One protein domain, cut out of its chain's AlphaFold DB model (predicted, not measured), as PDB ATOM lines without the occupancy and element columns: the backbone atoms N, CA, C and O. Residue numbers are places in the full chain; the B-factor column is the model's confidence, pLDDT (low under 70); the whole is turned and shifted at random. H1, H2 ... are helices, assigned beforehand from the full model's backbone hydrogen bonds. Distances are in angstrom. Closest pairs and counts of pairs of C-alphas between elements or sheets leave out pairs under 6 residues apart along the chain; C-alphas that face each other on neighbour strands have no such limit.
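Overview. This is residues 11 to 95 of the 376 residues of the protein "Vacuolar-type H+-ATPase subunit I/STV1" of Kutzneria kofuensis (UniProt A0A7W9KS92). Little regular structure: two longer helices, H1 and H3, come near each other where H1 begins, and a long loop from H1 folds back beside it. Residues 49 to 54 of that loop stick out at one end, and short H2 lies in a small loop-rich corner away from H1. The printed part has 85 residues with three named helices, H1, H2, H3 in order, and no named strand; it is all helix, with 32 residues in named elements. It is compact, with a radius of gyration of the C-alphas of 13.6 A and spans of 41 by 30 by 18 A.

Arrangement. H1, residues 19 to 31, and H3, residues 76 to 90, are close but not clearly touching; their closest C-alphas, of Arg 19 and Glu 84, are 7.1 A apart. They run opposite ways at a shallow tilt of 27 degrees. H2, residues 63 to 66, is apart from both. Residues 68 to 69 pair antiparallel with 72 to 73. Every O i to N i+4 pair is within hydrogen-bond range in H1 and H3; H2 is too short for one.

Along the chain. H1 begins at C-alpha 19 (-5.970, 8.236, 7.392) and is 18.3 A long. H2 is 6.0 A long. H3 is 20.5 A long and ends at C-alpha 90 (6.220, 0.471, 13.626).

Size, cuts and confidence. The C-alphas farthest apart, of Arg 51 and Gln 94, are 42.6 A apart. The printed part has no cut. The link from H1 to H2 is long. Mean pLDDT of the printed part is 73.1, with residues 11 to 17 and 47 to 55 among those under 70.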
ATOM      1  N   SER A  11      -4.830  -8.661  -0.162       49.75
ATOM      2  CA  SER A  11      -5.120  -7.393   0.503       49.75
ATOM      3  C   SER A  11      -5.178  -6.271  -0.543       49.75
ATOM      4  O   SER A  11      -4.299  -6.200  -1.405       49.75
ATOM      5  N   PRO A  12      -6.204  -5.399  -0.521       50.41
ATOM      6  CA  PRO A  12      -6.308  -4.316  -1.493       50.41
ATOM      7  C   PRO A  12      -5.106  -3.357  -1.384       50.41
ATOM      8  O   PRO A  12      -4.609  -3.134  -0.278       50.41
ATOM      9  N   PRO A  13      -4.638  -2.771  -2.504       54.81
ATOM     10  CA  PRO A  13      -3.477  -1.887  -2.505       54.81
ATOM     11  C   PRO A  13      -3.729  -0.670  -1.610       54.81
ATOM     12  O   PRO A  13      -4.720   0.045  -1.777       54.81
ATOM     13  N   ALA A  14      -2.824  -0.442  -0.654       55.09
ATOM     14  CA  ALA A  14      -2.910   0.671   0.281       55.09
ATOM     15  C   ALA A  14      -2.897   2.004  -0.480       55.09
ATOM     16  O   ALA A  14      -1.938   2.327  -1.188       55.09
ATOM     17  N   ARG A  15      -3.958   2.801  -0.325       61.62
ATOM     18  CA  ARG A  15      -3.960   4.180  -0.820       61.62
ATOM     19  C   ARG A  15      -2.959   5.009  -0.017       61.62
ATOM     20  O   ARG A  15      -2.946   4.956   1.213       61.62
ATOM     21  N   ARG A  16      -2.117   5.766  -0.723       63.88
ATOM     22  CA  ARG A  16      -1.132   6.673  -0.116       63.88
ATOM     23  C   ARG A  16      -1.837   7.884   0.516       63.88
ATOM     24  O   ARG A  16      -2.902   8.274   0.044       63.88
ATOM     25  N   GLY A  17      -1.241   8.436   1.572       67.62
ATOM     26  CA  GLY A  17      -1.778   9.541   2.383       67.62
ATOM     27  C   GLY A  17      -2.037   9.132   3.836       67.62
ATOM     28  O   GLY A  17      -2.021   7.941   4.158       67.62
ATOM     29  N   THR A  18      -2.260  10.093   4.727       72.75
ATOM     30  CA  THR A  18      -2.693   9.826   6.112       72.75
ATOM     31  C   THR A  18      -4.147   9.335   6.145       72.75
ATOM     32  O   THR A  18      -4.882   9.448   5.159       72.75
ATOM     33  N   ARG A  19      -4.578   8.705   7.250       76.06
ATOM     34  CA  ARG A  19      -5.970   8.236   7.392       76.06
ATOM     35  C   ARG A  19      -6.952   9.387   7.186       76.06
ATOM     36  O   ARG A  19      -7.911   9.236   6.429       76.06
ATOM     37  N   ASP A  20      -6.682  10.524   7.814       77.94
ATOM     38  CA  ASP A  20      -7.534  11.704   7.723       77.94
ATOM     39  C   ASP A  20      -7.578  12.261   6.301       77.94
ATOM     40  O   ASP A  20      -8.671  12.480   5.787       77.94
ATOM     41  N   GLU A  21      -6.440  12.338   5.599       80.19
ATOM     42  CA  GLU A  21      -6.407  12.728   4.182       80.19
ATOM     43  C   GLU A  21      -7.285  11.823   3.309       80.19
ATOM     44  O   GLU A  21      -8.065  12.310   2.486       80.19
ATOM     45  N   ARG A  22      -7.200  10.497   3.493       80.00
ATOM     46  CA  ARG A  22      -8.013   9.545   2.720       80.00
ATOM     47  C   ARG A  22      -9.496   9.682   3.037       80.00
ATOM     48  O   ARG A  22     -10.316   9.680   2.121       80.00
ATOM     49  N   ARG A  23      -9.854   9.802   4.318       80.94
ATOM     50  CA  ARG A  23     -11.252   9.949   4.745       80.94
ATOM     51  C   ARG A  23     -11.839  11.259   4.250       80.94
ATOM     52  O   ARG A  23     -12.954  11.253   3.738       80.94
ATOM     53  N   GLU A  24     -11.102  12.355   4.366       81.75
ATOM     54  CA  GLU A  24     -11.557  13.672   3.940       81.75
ATOM     55  C   GLU A  24     -11.717  13.747   2.417       81.75
ATOM     56  O   GLU A  24     -12.729  14.255   1.935       81.75
ATOM     57  N   ALA A  25     -10.787  13.161   1.652       79.62
ATOM     58  CA  ALA A  25     -10.904  13.052   0.200       79.62
ATOM     59  C   ALA A  25     -12.149  12.248  -0.216       79.62
ATOM     60  O   ALA A  25     -12.909  12.685  -1.085       79.62
ATOM     61  N   THR A  26     -12.401  11.106   0.432       80.44
ATOM     62  CA  THR A  26     -13.602  10.302   0.176       80.44
ATOM     63  C   THR A  26     -14.883  11.039   0.573       80.44
ATOM     64  O   THR A  26     -15.859  11.001  -0.174       80.44
ATOM     65  N   LEU A  27     -14.899  11.724   1.719       80.38
ATOM     66  CA  LEU A  27     -16.062  12.490   2.166       80.38
ATOM     67  C   LEU A  27     -16.351  13.661   1.227       80.38
ATOM     68  O   LEU A  27     -17.498  13.816   0.826       80.38
ATOM     69  N   ARG A  28     -15.338  14.427   0.801       80.25
ATOM     70  CA  ARG A  28     -15.514  15.495  -0.199       80.25
ATOM     71  C   ARG A  28     -16.121  14.966  -1.497       80.25
ATOM     72  O   ARG A  28     -17.034  15.596  -2.021       80.25
ATOM     73  N   ALA A  29     -15.664  13.808  -1.983       76.88
ATOM     74  CA  ALA A  29     -16.231  13.174  -3.173       76.88
ATOM     75  C   ALA A  29     -17.707  12.777  -2.975       76.88
ATOM     76  O   ALA A  29     -18.536  13.086  -3.830       76.88
ATOM     77  N   LEU A  30     -18.051  12.180  -1.823       77.50
ATOM     78  CA  LEU A  30     -19.430  11.808  -1.478       77.50
ATOM     79  C   LEU A  30     -20.366  13.024  -1.433       77.50
ATOM     80  O   LEU A  30     -21.466  12.966  -1.976       77.50
ATOM     81  N   THR A  31     -19.941  14.130  -0.811       73.12
ATOM     82  CA  THR A  31     -20.768  15.345  -0.702       73.12
ATOM     83  C   THR A  31     -20.902  16.082  -2.035       73.12
ATOM     84  O   THR A  31     -21.913  16.737  -2.268       73.12
ATOM     85  N   ALA A  32     -19.905  15.973  -2.919       74.25
ATOM     86  CA  ALA A  32     -19.921  16.572  -4.253       74.25
ATOM     87  C   ALA A  32     -20.758  15.779  -5.280       74.25
ATOM     88  O   ALA A  32     -20.824  16.185  -6.438       74.25
ATOM     89  N   GLY A  33     -21.360  14.647  -4.891       66.56
ATOM     90  CA  GLY A  33     -22.099  13.771  -5.810       66.56
ATOM     91  C   GLY A  33     -21.210  13.105  -6.867       66.56
ATOM     92  O   GLY A  33     -21.703  12.652  -7.895       66.56
ATOM     93  N   MET A  34     -19.895  13.064  -6.638       66.62
ATOM     94  CA  MET A  34     -18.925  12.416  -7.519       66.62
ATOM     95  C   MET A  34     -18.676  10.993  -7.013       66.62
ATOM     96  O   MET A  34     -18.595  10.788  -5.805       66.62
ATOM     97  N   GLY A  35     -18.540  10.007  -7.910       70.81
ATOM     98  CA  GLY A  35     -18.360   8.589  -7.558       70.81
ATOM     99  C   GLY A  35     -17.219   8.349  -6.559       70.81
ATOM    100  O   GLY A  35     -16.055   8.218  -6.940       70.81
ATOM    101  N   ALA A  36     -17.552   8.307  -5.269       77.88
ATOM    102  CA  ALA A  36     -16.583   8.254  -4.185       77.88
ATOM    103  C   ALA A  36     -16.047   6.838  -3.986       77.88
ATOM    104  O   ALA A  36     -16.704   5.856  -4.314       77.88
ATOM    105  N   GLN A  37     -14.847   6.711  -3.423       81.62
ATOM    106  CA  GLN A  37     -14.172   5.426  -3.241       81.62
ATOM    107  C   GLN A  37     -13.812   5.217  -1.770       81.62
ATOM    108  O   GLN A  37     -13.351   6.145  -1.110       81.62
ATOM    109  N   CYS A  38     -13.998   3.997  -1.263       83.56
ATOM    110  CA  CYS A  38     -13.699   3.600   0.110       83.56
ATOM    111  C   CYS A  38     -12.260   3.974   0.489       83.56
ATOM    112  O   CYS A  38     -11.314   3.555  -0.182       83.56
ATOM    113  N   ALA A  39     -12.099   4.700   1.595       82.69
ATOM    114  CA  ALA A  39     -10.820   5.227   2.066       82.69
ATOM    115  C   ALA A  39      -9.776   4.135   2.374       82.69
ATOM    116  O   ALA A  39      -8.581   4.412   2.320       82.69
ATOM    117  N   TYR A  40     -10.204   2.896   2.652       81.94
ATOM    118  CA  TYR A  40      -9.304   1.762   2.889       81.94
ATOM    119  C   TYR A  40      -9.084   0.914   1.629       81.94
ATOM    120  O   TYR A  40      -7.971   0.817   1.123       81.94
ATOM    121  N   CYS A  41     -10.147   0.301   1.091       79.25
ATOM    122  CA  CYS A  41     -10.021  -0.696   0.023       79.25
ATOM    123  C   CYS A  41     -10.199  -0.148  -1.402       79.25
ATOM    124  O   CYS A  41     -10.102  -0.915  -2.357       79.25
ATOM    125  N   GLY A  42     -10.521   1.140  -1.556       78.06
ATOM    126  CA  GLY A  42     -10.648   1.813  -2.850       78.06
ATOM    127  C   GLY A  42     -11.878   1.458  -3.694       78.06
ATOM    128  O   GLY A  42     -12.001   1.994  -4.792       78.06
ATOM    129  N   ARG A  43     -12.788   0.589  -3.226       79.19
ATOM    130  CA  ARG A  43     -14.030   0.243  -3.950       79.19
ATOM    131  C   ARG A  43     -14.994   1.436  -4.039       79.19
ATOM    132  O   ARG A  43     -15.051   2.196  -3.073       79.19
ATOM    133  N   PRO A  44     -15.764   1.586  -5.134       77.06
ATOM    134  CA  PRO A  44     -16.768   2.640  -5.246       77.06
ATOM    135  C   PRO A  44     -17.803   2.523  -4.119       77.06
ATOM    136  O   PRO A  44     -18.227   1.421  -3.763       77.06
ATOM    137  N   LEU A  45     -18.157   3.657  -3.526       77.88
ATOM    138  CA  LEU A  45     -19.175   3.773  -2.494       77.88
ATOM    139  C   LEU A  45     -20.533   4.060  -3.144       77.88
ATOM    140  O   LEU A  45     -20.581   4.794  -4.131       77.88
ATOM    141  N   PRO A  46     -21.626   3.498  -2.605       70.88
ATOM    142  CA  PRO A  46     -22.967   3.797  -3.093       70.88
ATOM    143  C   PRO A  46     -23.305   5.286  -2.906       70.88
ATOM    144  O   PRO A  46     -22.911   5.894  -1.908       70.88
ATOM    145  N   GLU A  47     -24.037   5.860  -3.867       68.81
ATOM    146  CA  GLU A  47     -24.507   7.250  -3.813       68.81
ATOM    147  C   GLU A  47     -25.409   7.478  -2.588       68.81
ATOM    148  O   GLU A  47     -26.204   6.614  -2.203       68.81
ATOM    149  N   LEU A  48     -25.268   8.639  -1.939       66.38
ATOM    150  CA  LEU A  48     -26.014   8.959  -0.722       66.38
ATOM    151  C   LEU A  48     -27.511   9.068  -1.028       66.38
ATOM    152  O   LEU A  48     -27.942   9.923  -1.797       66.38
ATOM    153  N   SER A  49     -28.316   8.222  -0.382       59.16
ATOM    154  CA  SER A  49     -29.773   8.282  -0.499       59.16
ATOM    155  C   SER A  49     -30.311   9.604   0.083       59.16
ATOM    156  O   SER A  49     -29.899   9.986   1.182       59.16
ATOM    157  N   PRO A  50     -31.269  10.288  -0.581       61.50
ATOM    158  CA  PRO A  50     -31.821  11.567  -0.113       61.50
ATOM    159  C   PRO A  50     -32.550  11.464   1.240       61.50
ATOM    160  O   PRO A  50     -32.796  12.474   1.898       61.50
ATOM    161  N   ARG A  51     -32.858  10.246   1.707       54.56
ATOM    162  CA  ARG A  51     -33.344   9.974   3.066       54.56
ATOM    163  C   ARG A  51     -32.171   9.838   4.049       54.56
ATOM    164  O   ARG A  51     -31.834   8.740   4.470       54.56
ATOM    165  N   GLY A  52     -31.568  10.983   4.374       56.28
ATOM    166  CA  GLY A  52     -30.717  11.271   5.539       56.28
ATOM    167  C   GLY A  52     -29.989  10.112   6.238       56.28
ATOM    168  O   GLY A  52     -30.487   9.569   7.221       56.28
ATOM    169  N   GLY A  53     -28.745   9.850   5.829       60.03
ATOM    170  CA  GLY A  53     -27.736   9.123   6.608       60.03
ATOM    171  C   GLY A  53     -26.396   9.868   6.568       60.03
ATOM    172  O   GLY A  53     -26.086  10.517   5.568       60.03
ATOM    173  N   ARG A  54     -25.601   9.829   7.650       65.31
ATOM    174  CA  ARG A  54     -24.265  10.460   7.659       65.31
ATOM    175  C   ARG A  54     -23.356   9.767   6.630       65.31
ATOM    176  O   ARG A  54     -23.242   8.543   6.695       65.31
ATOM    177  N   PRO A  55     -22.679  10.505   5.730       69.44
ATOM    178  CA  PRO A  55     -21.755   9.905   4.773       69.44
ATOM    179  C   PRO A  55     -20.607   9.198   5.492       69.44
ATOM    180  O   PRO A  55     -19.941   9.784   6.346       69.44
ATOM    181  N   THR A  56     -20.377   7.929   5.151       75.31
ATOM    182  CA  THR A  56     -19.277   7.133   5.706       75.31
ATOM    183  C   THR A  56     -18.184   6.963   4.655       75.31
ATOM    184  O   THR A  56     -18.494   6.535   3.544       75.31
ATOM    185  N   PRO A  57     -16.900   7.200   4.975       80.50
ATOM    186  CA  PRO A  57     -15.823   7.084   3.993       80.50
ATOM    187  C   PRO A  57     -15.428   5.631   3.671       80.50
ATOM    188  O   PRO A  57     -14.451   5.403   2.963       80.50
ATOM    189  N   TYR A  58     -16.147   4.634   4.188       83.56
ATOM    190  CA  TYR A  58     -15.818   3.218   4.045       83.56
ATOM    191  C   TYR A  58     -16.961   2.453   3.384       83.56
ATOM    192  O   TYR A  58     -18.121   2.843   3.489       83.56
ATOM    193  N   CYS A  59     -16.629   1.360   2.696       82.12
ATOM    194  CA  CYS A  59     -17.635   0.479   2.113       82.12
ATOM    195  C   CYS A  59     -18.395  -0.277   3.217       82.12
ATOM    196  O   CYS A  59     -17.832  -0.485   4.300       82.12
ATOM    197  N   PRO A  60     -19.640  -0.712   2.948       77.56
ATOM    198  CA  PRO A  60     -20.383  -1.560   3.873       77.56
ATOM    199  C   PRO A  60     -19.592  -2.825   4.239       77.56
ATOM    200  O   PRO A  60     -18.731  -3.284   3.482       77.56
ATOM    201  N   ALA A  61     -19.861  -3.343   5.438       76.38
ATOM    202  CA  ALA A  61     -19.231  -4.548   5.961       76.38
ATOM    203  C   ALA A  61     -19.571  -5.756   5.074       76.38
ATOM    204  O   ALA A  61     -20.739  -5.987   4.774       76.38
ATOM    205  N   ASP A  62     -18.549  -6.510   4.677       76.50
ATOM    206  CA  ASP A  62     -18.651  -7.680   3.803       76.50
ATOM    207  C   ASP A  62     -17.992  -8.869   4.532       76.50
ATOM    208  O   ASP A  62     -16.755  -8.929   4.580       76.50
ATOM    209  N   PRO A  63     -18.784  -9.753   5.178       76.56
ATOM    210  CA  PRO A  63     -18.265 -10.837   6.013       76.56
ATOM    211  C   PRO A  63     -17.434 -11.854   5.244       76.56
ATOM    212  O   PRO A  63     -16.477 -12.392   5.794       76.56
ATOM    213  N   GLU A  64     -17.765 -12.095   3.976       76.50
ATOM    214  CA  GLU A  64     -17.046 -13.065   3.151       76.50
ATOM    215  C   GLU A  64     -15.629 -12.587   2.830       76.50
ATOM    216  O   GLU A  64     -14.721 -13.391   2.651       76.50
ATOM    217  N   ARG A  65     -15.404 -11.268   2.804       71.25
ATOM    218  CA  ARG A  65     -14.129 -10.707   2.353       71.25
ATOM    219  C   ARG A  65     -13.022 -10.727   3.403       71.25
ATOM    220  O   ARG A  65     -11.869 -10.977   3.059       71.25
ATOM    221  N   TYR A  66     -13.334 -10.352   4.640       75.12
ATOM    222  CA  TYR A  66     -12.333 -10.240   5.713       75.12
ATOM    223  C   TYR A  66     -12.609 -11.173   6.890       75.12
ATOM    224  O   TYR A  66     -11.813 -11.213   7.823       75.12
ATOM    225  N   GLY A  67     -13.710 -11.927   6.851       76.75
ATOM    226  CA  GLY A  67     -14.132 -12.785   7.944       76.75
ATOM    227  C   GLY A  67     -14.652 -12.009   9.154       76.75
ATOM    228  O   GLY A  67     -14.884 -10.794   9.134       76.75
ATOM    229  N   ASN A  68     -14.832 -12.750  10.242       75.75
ATOM    230  CA  ASN A  68     -15.297 -12.227  11.517       75.75
ATOM    231  C   ASN A  68     -14.169 -12.291  12.544       75.75
ATOM    232  O   ASN A  68     -13.451 -13.286  12.631       75.75
ATOM    233  N   TRP A  69     -14.059 -11.257  13.373       69.44
ATOM    234  CA  TRP A  69     -13.271 -11.316  14.595       69.44
ATOM    235  C   TRP A  69     -14.227 -11.542  15.766       69.44
ATOM    236  O   TRP A  69     -14.903 -10.623  16.241       69.44
ATOM    237  N   GLY A  70     -14.354 -12.807  16.176       75.00
ATOM    238  CA  GLY A  70     -15.393 -13.236  17.111       75.00
ATOM    239  C   GLY A  70     -16.790 -12.984  16.536       75.00
ATOM    240  O   GLY A  70     -17.101 -13.423  15.433       75.00
ATOM    241  N   ALA A  71     -17.630 -12.252  17.271       75.19
ATOM    242  CA  ALA A  71     -18.997 -11.928  16.854       75.19
ATOM    243  C   ALA A  71     -19.117 -10.689  15.935       75.19
ATOM    244  O   ALA A  71     -20.228 -10.336  15.545       75.19
ATOM    245  N   LYS A  72     -18.018  -9.989  15.609       75.31
ATOM    246  CA  LYS A  72     -18.045  -8.769  14.778       75.31
ATOM    247  C   LYS A  72     -17.461  -9.028  13.390       75.31
ATOM    248  O   LYS A  72     -16.368  -9.575  13.273       75.31
ATOM    249  N   VAL A  73     -18.160  -8.563  12.353       80.31
ATOM    250  CA  VAL A  73     -17.660  -8.574  10.970       80.31
ATOM    251  C   VAL A  73     -16.498  -7.596  10.843       80.31
ATOM    252  O   VAL A  73     -16.635  -6.424  11.206       80.31
ATOM    253  N   ILE A  74     -15.360  -8.056  10.323       79.25
ATOM    254  CA  ILE A  74     -14.194  -7.198  10.110       79.25
ATOM    255  C   ILE A  74     -14.519  -6.213   8.981       79.25
ATOM    256  O   ILE A  74     -14.747  -6.588   7.832       79.25
ATOM    257  N   THR A  75     -14.555  -4.920   9.311       82.56
ATOM    258  CA  THR A  75     -14.892  -3.858   8.353       82.56
ATOM    259  C   THR A  75     -13.651  -3.135   7.842       82.56
ATOM    260  O   THR A  75     -12.622  -3.070   8.513       82.56
ATOM    261  N   CYS A  76     -13.763  -2.507   6.668       84.06
ATOM    262  CA  CYS A  76     -12.706  -1.641   6.137       84.06
ATOM    263  C   CYS A  76     -12.335  -0.496   7.095       84.06
ATOM    264  O   CYS A  76     -11.186  -0.079   7.103       84.06
ATOM    265  N   ALA A  77     -13.277  -0.012   7.910       82.19
ATOM    266  CA  ALA A  77     -13.001   1.000   8.927       82.19
ATOM    267  C   ALA A  77     -12.083   0.461  10.039       82.19
ATOM    268  O   ALA A  77     -11.130   1.133  10.420       82.19
ATOM    269  N   MET A  78     -12.340  -0.766  10.514       82.81
ATOM    270  CA  MET A  78     -11.518  -1.418  11.540       82.81
ATOM    271  C   MET A  78     -10.111  -1.728  11.029       82.81
ATOM    272  O   MET A  78      -9.140  -1.516  11.745       82.81
ATOM    273  N   LEU A  79      -9.987  -2.210   9.791       80.94
ATOM    274  CA  LEU A  79      -8.675  -2.506   9.213       80.94
ATOM    275  C   LEU A  79      -7.844  -1.237   8.979       80.94
ATOM    276  O   LEU A  79      -6.630  -1.261   9.157       80.94
ATOM    277  N   ASP A  80      -8.491  -0.124   8.627       78.69
ATOM    278  CA  ASP A  80      -7.823   1.173   8.495       78.69
ATOM    279  C   ASP A  80      -7.295   1.683   9.846       78.69
ATOM    280  O   ASP A  80      -6.178   2.191   9.912       78.69
ATOM    281  N   GLU A  81      -8.051   1.478  10.933       80.00
ATOM    282  CA  GLU A  81      -7.605   1.768  12.306       80.00
ATOM    283  C   GLU A  81      -6.439   0.890  12.746       80.00
ATOM    284  O   GLU A  81      -5.446   1.400  13.258       80.00
ATOM    285  N   GLN A  82      -6.521  -0.421  12.524       76.50
ATOM    286  CA  GLN A  82      -5.428  -1.329  12.881       76.50
ATOM    287  C   GLN A  82      -4.159  -1.004  12.091       76.50
ATOM    288  O   GLN A  82      -3.060  -1.022  12.644       76.50
ATOM    289  N   ARG A  83      -4.306  -0.615  10.819       74.31
ATOM    290  CA  ARG A  83      -3.186  -0.117  10.022       74.31
ATOM    291  C   ARG A  83      -2.619   1.184  10.586       74.31
ATOM    292  O   ARG A  83      -1.410   1.354  10.564       74.31
ATOM    293  N   GLU A  84      -3.451   2.105  11.059       75.56
ATOM    294  CA  GLU A  84      -2.983   3.352  11.672       75.56
ATOM    295  C   GLU A  84      -2.204   3.090  12.962       75.56
ATOM    296  O   GLU A  84      -1.104   3.610  13.110       75.56
ATOM    297  N   ILE A  85      -2.708   2.212  13.833       76.06
ATOM    298  CA  ILE A  85      -1.986   1.768  15.034       76.06
ATOM    299  C   ILE A  85      -0.646   1.139  14.641       76.06
ATOM    300  O   ILE A  85       0.386   1.475  15.220       76.06
ATOM    301  N   TRP A  86      -0.638   0.277  13.620       70.50
ATOM    302  CA  TRP A  86       0.588  -0.349  13.132       70.50
ATOM    303  C   TRP A  86       1.589   0.672  12.591       70.50
ATOM    304  O   TRP A  86       2.751   0.659  12.980       70.50
ATOM    305  N   VAL A  87       1.150   1.589  11.727       72.75
ATOM    306  CA  VAL A  87       2.005   2.651  11.176       72.75
ATOM    307  C   VAL A  87       2.511   3.576  12.283       72.75
ATOM    308  O   VAL A  87       3.647   4.032  12.207       72.75
ATOM    309  N   HIS A  88       1.713   3.836  13.319       73.94
ATOM    310  CA  HIS A  88       2.128   4.676  14.437       73.94
ATOM    311  C   HIS A  88       3.164   3.988  15.340       73.94
ATOM    312  O   HIS A  88       4.091   4.646  15.801       73.94
ATOM    313  N   LEU A  89       3.044   2.672  15.557       72.12
ATOM    314  CA  LEU A  89       3.971   1.897  16.393       72.12
ATOM    315  C   LEU A  89       5.251   1.477  15.660       72.12
ATOM    316  O   LEU A  89       6.322   1.471  16.259       72.12
ATOM    317  N   TYR A  90       5.144   1.119  14.380       70.06
ATOM    318  CA  TYR A  90       6.220   0.471  13.626       70.06
ATOM    319  C   TYR A  90       6.709   1.289  12.414       70.06
ATOM    320  O   TYR A  90       7.731   0.949  11.825       70.06
ATOM    321  N   GLY A  91       6.045   2.395  12.060       72.00
ATOM    322  CA  GLY A  91       6.416   3.268  10.939       72.00
ATOM    323  C   GLY A  91       5.775   2.876   9.593       72.00
ATOM    324  O   GLY A  91       5.314   1.745   9.420       72.00
ATOM    325  N   PRO A  92       5.711   3.804   8.614       63.62
ATOM    326  CA  PRO A  92       4.968   3.613   7.360       63.62
ATOM    327  C   PRO A  92       5.551   2.545   6.421       63.62
ATOM    328  O   PRO A  92       4.809   2.032   5.581       63.62
ATOM    329  N   ASP A  93       6.831   2.199   6.578       60.91
ATOM    330  CA  ASP A  93       7.574   1.327   5.657       60.91
ATOM    331  C   ASP A  93       7.744  -0.126   6.162       60.91
ATOM    332  O   ASP A  93       8.389  -0.934   5.496       60.91
ATOM    333  N   GLN A  94       7.157  -0.497   7.313       57.38
ATOM    334  CA  GLN A  94       7.252  -1.859   7.872       57.38
ATOM    335  C   GLN A  94       6.141  -2.802   7.348       57.38
ATOM    336  O   GLN A  94       4.954  -2.506   7.540       57.38
ATOM    337  N   PRO A  95       6.475  -3.958   6.731       58.25
ATOM    338  CA  PRO A  95       5.482  -4.934   6.274       58.25
ATOM    339  C   PRO A  95       4.752  -5.621   7.447       58.25
ATOM    340  O   PRO A  95       5.372  -6.099   8.391       58.25
TER     341      PRO A  95